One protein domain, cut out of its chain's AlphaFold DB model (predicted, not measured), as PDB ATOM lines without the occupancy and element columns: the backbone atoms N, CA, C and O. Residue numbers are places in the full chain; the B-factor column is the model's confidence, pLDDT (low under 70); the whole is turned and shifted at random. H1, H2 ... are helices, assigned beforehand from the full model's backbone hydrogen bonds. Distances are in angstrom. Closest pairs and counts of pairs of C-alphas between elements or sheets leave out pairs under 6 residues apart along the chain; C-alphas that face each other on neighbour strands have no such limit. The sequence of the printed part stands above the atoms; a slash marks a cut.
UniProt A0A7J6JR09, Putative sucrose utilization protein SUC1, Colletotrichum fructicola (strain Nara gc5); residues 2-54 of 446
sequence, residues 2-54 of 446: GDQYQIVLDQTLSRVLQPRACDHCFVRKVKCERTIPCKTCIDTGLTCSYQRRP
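Overview. This is residues 2 to 54 of the 446 residues of the protein "Putative sucrose utilization protein SUC1" of Colletotrichum fructicola (strain Nara gc5) (UniProt A0A7J6JR09). There is little regular structure here: a small head of loops with two one-turn helices, H1 and then H2, is preceded by a long stretch, residues 2 to 22, that folds back on itself where residues 8 to 9 pair antiparallel with residues 16 to 17. The 53 printed residues hold two named helices and no named strand; the class is all helix, with 10 residues in named elements. The whole is only just compact, close to loose, with a radius of gyration of the C-alphas of 11.5 A and spans of 32 by 28 by 16 A.

Arrangement. H1, residues 23 to 27, and H2, residues 39 to 43, only just touch, with 3 pairs of C-alphas within 8 A. Their closest C-alphas, those of Cys 25 and Thr 40, are 7.3 A apart. In H1 and H2 every O i to N i+4 pair is within hydrogen-bond range.

Along the chain. H1 begins at C-alpha 23 (-20.842, -38.575, 20.925) and measures 6.3 A. H2 measures 6.1 A and ends at C-alpha 43 (-35.452, -36.882, 17.060).

Size, cuts and confidence. The C-alphas farthest apart, those of Gly 2 and Thr 44, are 35.6 A apart. The printed part has no cut. The link from H1 to H2 is long, 11 residues. The model's pLDDT is under 70 at residues 2 to 8, 11, 13 to 14 and 53 to 54.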
ATOM      1  N   GLY A   2      -2.951 -20.486  23.807       36.03
ATOM      2  CA  GLY A   2      -4.260 -21.107  23.665       36.03
ATOM      3  C   GLY A   2      -4.448 -21.527  22.203       36.03
ATOM      4  O   GLY A   2      -4.053 -20.795  21.301       36.03
ATOM      5  N   ASP A   3      -5.040 -22.700  21.981       38.09
ATOM      6  CA  ASP A   3      -5.529 -23.072  20.657       38.09
ATOM      7  C   ASP A   3      -6.785 -22.249  20.372       38.09
ATOM      8  O   ASP A   3      -7.781 -22.315  21.099       38.09
ATOM      9  N   GLN A   4      -6.716 -21.421  19.332       40.47
ATOM     10  CA  GLN A   4      -7.847 -20.653  18.830       40.47
ATOM     11  C   GLN A   4      -8.954 -21.621  18.389       40.47
ATOM     12  O   GLN A   4      -8.827 -22.323  17.386       40.47
ATOM     13  N   TYR A   5     -10.062 -21.656  19.133       49.22
ATOM     14  CA  TYR A   5     -11.284 -22.335  18.711       49.22
ATOM     15  C   TYR A   5     -11.831 -21.637  17.462       49.22
ATOM     16  O   TYR A   5     -12.415 -20.558  17.542       49.22
ATOM     17  N   GLN A   6     -11.629 -22.246  16.296       53.91
ATOM     18  CA  GLN A   6     -12.194 -21.767  15.039       53.91
ATOM     19  C   GLN A   6     -13.727 -21.915  15.100       53.91
ATOM     20  O   GLN A   6     -14.252 -23.027  15.186       53.91
ATOM     21  N   ILE A   7     -14.453 -20.793  15.109       59.12
ATOM     22  CA  ILE A   7     -15.922 -20.775  15.134       59.12
ATOM     23  C   ILE A   7     -16.420 -21.162  13.740       59.12
ATOM     24  O   ILE A   7     -16.240 -20.417  12.780       59.12
ATOM     25  N   VAL A   8     -17.043 -22.335  13.618       65.75
ATOM     26  CA  VAL A   8     -17.675 -22.789  12.372       65.75
ATOM     27  C   VAL A   8     -19.156 -22.446  12.448       65.75
ATOM     28  O   VAL A   8     -19.819 -22.838  13.402       65.75
ATOM     29  N   LEU A   9     -19.689 -21.716  11.470       70.38
ATOM     30  CA  LEU A   9     -21.116 -21.391  11.383       70.38
ATOM     31  C   LEU A   9     -21.807 -22.269  10.333       70.38
ATOM     32  O   LEU A   9     -21.161 -22.809   9.432       70.38
ATOM     33  N   ASP A  10     -23.121 -22.444  10.460       71.56
ATOM     34  CA  ASP A  10     -23.927 -23.083   9.421       71.56
ATOM     35  C   ASP A  10     -24.051 -22.202   8.165       71.56
ATOM     36  O   ASP A  10     -23.637 -21.045   8.140       71.56
ATOM     37  N   GLN A  11     -24.619 -22.750   7.087       68.19
ATOM     38  CA  GLN A  11     -24.721 -22.050   5.796       68.19
ATOM     39  C   GLN A  11     -25.583 -20.779   5.850       68.19
ATOM     40  O   GLN A  11     -25.509 -19.955   4.944       68.19
ATOM     41  N   THR A  12     -26.388 -20.614   6.902       73.69
ATOM     42  CA  THR A  12     -27.201 -19.414   7.133       73.69
ATOM     43  C   THR A  12     -26.505 -18.394   8.040       73.69
ATOM     44  O   THR A  12     -27.082 -17.350   8.327       73.69
ATOM     45  N   LEU A  13     -25.273 -18.687   8.483       64.69
ATOM     46  CA  LEU A  13     -24.465 -17.899   9.422       64.69
ATOM     47  C   LEU A  13     -25.165 -17.604  10.758       64.69
ATOM     48  O   LEU A  13     -24.767 -16.695  11.483       64.69
ATOM     49  N   SER A  14     -26.196 -18.375  11.103       67.44
ATOM     50  CA  SER A  14     -27.075 -18.084  12.239       67.44
ATOM     51  C   SER A  14     -26.811 -18.981  13.446       67.44
ATOM     52  O   SER A  14     -27.255 -18.675  14.555       67.44
ATOM     53  N   ARG A  15     -26.089 -20.098  13.263       71.38
ATOM     54  CA  ARG A  15     -25.827 -21.081  14.326       71.38
ATOM     55  C   ARG A  15     -24.383 -21.561  14.319       71.38
ATOM     56  O   ARG A  15     -23.851 -21.931  13.275       71.38
ATOM     57  N   VAL A  16     -23.778 -21.627  15.506       73.38
ATOM     58  CA  VAL A  16     -22.434 -22.187  15.706       73.38
ATOM     59  C   VAL A  16     -22.491 -23.713  15.656       73.38
ATOM     60  O   VAL A  16     -23.213 -24.360  16.417       73.38
ATOM     61  N   LEU A  17     -21.705 -24.280  14.750       79.75
ATOM     62  CA  LEU A  17     -21.495 -25.705  14.569       79.75
ATOM     63  C   LEU A  17     -20.266 -26.169  15.344       79.75
ATOM     64  O   LEU A  17     -19.225 -25.518  15.391       79.75
ATOM     65  N   GLN A  18     -20.379 -27.361  15.912       82.06
ATOM     66  CA  GLN A  18     -19.261 -28.057  16.519       82.06
ATOM     67  C   GLN A  18     -18.302 -28.579  15.440       82.06
ATOM     68  O   GLN A  18     -18.739 -29.010  14.368       82.06
ATOM     69  N   PRO A  19     -16.988 -28.622  15.716       73.94
ATOM     70  CA  PRO A  19     -15.984 -29.027  14.728       73.94
ATOM     71  C   PRO A  19     -16.101 -30.507  14.327       73.94
ATOM     72  O   PRO A  19     -15.615 -30.922  13.277       73.94
ATOM     73  N   ARG A  20     -16.787 -31.320  15.135       80.31
ATOM     74  CA  ARG A  20     -16.947 -32.768  14.952       80.31
ATOM     75  C   ARG A  20     -18.383 -33.208  15.211       80.31
ATOM     76  O   ARG A  20     -19.187 -32.432  15.710       80.31
ATOM     77  N   ALA A  21     -18.702 -34.459  14.886       86.38
ATOM     78  CA  ALA A  21     -19.976 -35.078  15.251       86.38
ATOM     79  C   ALA A  21     -20.083 -35.312  16.771       86.38
ATOM     80  O   ALA A  21     -19.071 -35.564  17.434       86.38
ATOM     81  N   CYS A  22     -21.306 -35.268  17.309       90.25
ATOM     82  CA  CYS A  22     -21.566 -35.548  18.721       90.25
ATOM     83  C   CYS A  22     -21.275 -37.011  19.082       90.25
ATOM     84  O   CYS A  22     -21.081 -37.876  18.213       90.25
ATOM     85  N   ASP A  23     -21.248 -37.291  20.380       87.31
ATOM     86  CA  ASP A  23     -20.842 -38.575  20.925       87.31
ATOM     87  C   ASP A  23     -21.759 -39.711  20.463       87.31
ATOM     88  O   ASP A  23     -21.285 -40.669  19.842       87.31
ATOM     89  N   HIS A  24     -23.073 -39.537  20.603       86.00
ATOM     90  CA  HIS A  24     -24.060 -40.526  20.173       86.00
ATOM     91  C   HIS A  24     -24.110 -40.739  18.656       86.00
ATOM     92  O   HIS A  24     -24.097 -41.890  18.219       86.00
ATOM     93  N   CYS A  25     -24.132 -39.677  17.842       89.25
ATOM     94  CA  CYS A  25     -24.207 -39.831  16.383       89.25
ATOM     95  C   CYS A  25     -22.990 -40.569  15.820       89.25
ATOM     96  O   CYS A  25     -23.132 -41.413  14.944       89.25
ATOM     97  N   PHE A  26     -21.796 -40.307  16.349       85.44
ATOM     98  CA  PHE A  26     -20.589 -41.012  15.912       85.44
ATOM     99  C   PHE A  26     -20.542 -42.460  16.406       85.44
ATOM    100  O   PHE A  26     -20.132 -43.321  15.637       85.44
ATOM    101  N   VAL A  27     -20.976 -42.762  17.641       81.38
ATOM    102  CA  VAL A  27     -21.036 -44.162  18.120       81.38
ATOM    103  C   VAL A  27     -22.024 -44.962  17.272       81.38
ATOM    104  O   VAL A  27     -21.725 -46.076  16.855       81.38
ATOM    105  N   ARG A  28     -23.168 -44.355  16.941       81.62
ATOM    106  CA  ARG A  28     -24.200 -44.951  16.084       81.62
ATOM    107  C   ARG A  28     -23.867 -44.879  14.588       81.62
ATOM    108  O   ARG A  28     -24.625 -45.418  13.792       81.62
ATOM    109  N   LYS A  29     -22.762 -44.224  14.205       82.88
ATOM    110  CA  LYS A  29     -22.335 -43.961  12.815       82.88
ATOM    111  C   LYS A  29     -23.443 -43.371  11.925       82.88
ATOM    112  O   LYS A  29     -23.547 -43.702  10.749       82.88
ATOM    113  N   VAL A  30     -24.258 -42.482  12.487       85.31
ATOM    114  CA  VAL A  30     -25.314 -41.747  11.771       85.31
ATOM    115  C   VAL A  30     -24.885 -40.305  11.507       85.31
ATOM    116  O   VAL A  30     -23.979 -39.779  12.162       85.31
ATOM    117  N   LYS A  31     -25.532 -39.651  10.536       87.31
ATOM    118  CA  LYS A  31     -25.253 -38.251  10.198       87.31
ATOM    119  C   LYS A  31     -25.477 -37.358  11.427       87.31
ATOM    120  O   LYS A  31     -26.381 -37.593  12.220       87.31
ATOM    121  N   CYS A  32     -24.610 -36.365  11.607       88.56
ATOM    122  CA  CYS A  32     -24.708 -35.397  12.692       88.56
ATOM    123  C   CYS A  32     -24.689 -33.990  12.112       88.56
ATOM    124  O   CYS A  32     -23.754 -33.620  11.403       88.56
ATOM    125  N   GLU A  33     -25.686 -33.191  12.471       86.25
ATOM    126  CA  GLU A  33     -25.806 -31.795  12.046       86.25
ATOM    127  C   GLU A  33     -24.825 -30.874  12.787       86.25
ATOM    128  O   GLU A  33     -24.667 -29.720  12.412       86.25
ATOM    129  N   ARG A  34     -24.133 -31.390  13.812       85.19
ATOM    130  CA  ARG A  34     -23.115 -30.688  14.612       85.19
ATOM    131  C   ARG A  34     -23.621 -29.455  15.375       85.19
ATOM    132  O   ARG A  34     -22.811 -28.719  15.924       85.19
ATOM    133  N   THR A  35     -24.930 -29.253  15.473       85.38
ATOM    134  CA  THR A  35     -25.540 -28.270  16.380       85.38
ATOM    135  C   THR A  35     -25.596 -28.813  17.812       85.38
ATOM    136  O   THR A  35     -25.522 -30.025  18.027       85.38
ATOM    137  N   ILE A  36     -25.749 -27.931  18.804       80.88
ATOM    138  CA  ILE A  36     -25.973 -28.322  20.203       80.88
ATOM    139  C   ILE A  36     -27.409 -27.955  20.604       80.88
ATOM    140  O   ILE A  36     -27.697 -26.765  20.709       80.88
ATOM    141  N   PRO A  37     -28.295 -28.931  20.876       83.88
ATOM    142  CA  PRO A  37     -28.196 -30.353  20.527       83.88
ATOM    143  C   PRO A  37     -28.363 -30.597  19.009       83.88
ATOM    144  O   PRO A  37     -28.864 -29.740  18.276       83.88
ATOM    145  N   CYS A  38     -27.912 -31.753  18.505       89.12
ATOM    146  CA  CYS A  38     -28.038 -32.084  17.081       89.12
ATOM    147  C   CYS A  38     -29.427 -32.655  16.780       89.12
ATOM    148  O   CYS A  38     -30.013 -33.325  17.633       89.12
ATOM    149  N   LYS A  39     -29.951 -32.414  15.571       88.69
ATOM    150  CA  LYS A  39     -31.312 -32.825  15.190       88.69
ATOM    151  C   LYS A  39     -31.520 -34.328  15.366       88.69
ATOM    152  O   LYS A  39     -32.493 -34.749  15.974       88.69
ATOM    153  N   THR A  40     -30.535 -35.123  14.963       87.56
ATOM    154  CA  THR A  40     -30.573 -36.583  15.118       87.56
ATOM    155  C   THR A  40     -30.681 -37.039  16.585       87.56
ATOM    156  O   THR A  40     -31.350 -38.029  16.877       87.56
ATOM    157  N   CYS A  41     -30.059 -36.330  17.533       90.12
ATOM    158  CA  CYS A  41     -30.206 -36.620  18.965       90.12
ATOM    159  C   CYS A  41     -31.571 -36.176  19.506       90.12
ATOM    160  O   CYS A  41     -32.147 -36.902  20.308       90.12
ATOM    161  N   ILE A  42     -32.103 -35.042  19.034       89.44
ATOM    162  CA  ILE A  42     -33.451 -34.567  19.390       89.44
ATOM    163  C   ILE A  42     -34.503 -35.587  18.940       89.44
ATOM    164  O   ILE A  42     -35.277 -36.070  19.761       89.44
ATOM    165  N   ASP A  43     -34.467 -35.978  17.666       89.38
ATOM    166  CA  ASP A  43     -35.452 -36.882  17.060       89.38
ATOM    167  C   ASP A  43     -35.413 -38.292  17.680       89.38
ATOM    168  O   ASP A  43     -36.388 -39.035  17.619       89.38
ATOM    169  N   THR A  44     -34.288 -38.671  18.299       85.94
ATOM    170  CA  THR A  44     -34.114 -39.977  18.956       85.94
ATOM    171  C   THR A  44     -34.193 -39.923  20.482       85.94
ATOM    172  O   THR A  44     -33.984 -40.950  21.125       85.94
ATOM    173  N   GLY A  45     -34.488 -38.756  21.067       89.06
ATOM    174  CA  GLY A  45     -34.602 -38.573  22.517       89.06
ATOM    175  C   GLY A  45     -33.295 -38.785  23.293       89.06
ATOM    176  O   GLY A  45     -33.333 -39.131  24.469       89.06
ATOM    177  N   LEU A  46     -32.134 -38.614  22.650       87.12
ATOM    178  CA  LEU A  46     -30.819 -38.809  23.268       87.12
ATOM    179  C   LEU A  46     -30.180 -37.482  23.690       87.12
ATOM    180  O   LEU A  46     -30.202 -36.497  22.951       87.12
ATOM    181  N   THR A  47     -29.506 -37.481  24.839       89.06
ATOM    182  CA  THR A  47     -28.765 -36.313  25.333       89.06
ATOM    183  C   THR A  47     -27.506 -36.076  24.499       89.06
ATOM    184  O   THR A  47     -26.544 -36.836  24.566       89.06
ATOM    185  N   CYS A  48     -27.487 -35.008  23.700       88.31
ATOM    186  CA  CYS A  48     -26.350 -34.685  22.836       88.31
ATOM    187  C   CYS A  48     -25.127 -34.232  23.659       88.31
ATOM    188  O   CYS A  48     -25.204 -33.238  24.379       88.31
ATOM    189  N   SER A  49     -23.986 -34.914  23.516       86.62
ATOM    190  CA  SER A  49     -22.729 -34.577  24.199       86.62
ATOM    191  C   SER A  49     -21.525 -34.583  23.247       86.62
ATOM    192  O   SER A  49     -21.564 -35.183  22.172       86.62
ATOM    193  N   TYR A  50     -20.463 -33.867  23.627       82.00
ATOM    194  CA  TYR A  50     -19.222 -33.695  22.851       82.00
ATOM    195  C   TYR A  50     -17.973 -33.901  23.721       82.00
ATOM    196  O   TYR A  50     -16.948 -33.244  23.536       82.00
ATOM    197  N   GLN A  51     -18.062 -34.799  24.696       76.75
ATOM    198  CA  GLN A  51     -17.075 -35.003  25.752       76.75
ATOM    199  C   GLN A  51     -15.979 -36.009  25.379       76.75
ATOM    200  O   GLN A  51     -15.006 -36.156  26.120       76.75
ATOM    201  N   ARG A  52     -16.069 -36.685  24.225       71.69
ATOM    202  CA  ARG A  52     -15.001 -37.596  23.785       71.69
ATOM    203  C   ARG A  52     -13.648 -36.901  23.689       71.69
ATOM    204  O   ARG A  52     -13.477 -35.967  22.910       71.69
ATOM    205  N   ARG A  53     -12.637 -37.398  24.395       53.16
ATOM    206  CA  ARG A  53     -11.254 -36.945  24.182       53.16
ATOM    207  C   ARG A  53     -10.784 -37.366  22.780       53.16
ATOM    208  O   ARG A  53     -11.175 -38.449  22.335       53.16
ATOM    209  N   PRO A  54      -9.999 -36.547  22.056       48.66
ATOM    210  CA  PRO A  54      -9.359 -36.992  20.825       48.66
ATOM    211  C   PRO A  54      -8.488 -38.204  21.161       48.66
ATOM    212  O   PRO A  54      -7.470 -38.078  21.834       48.66
TER     213      PRO A  54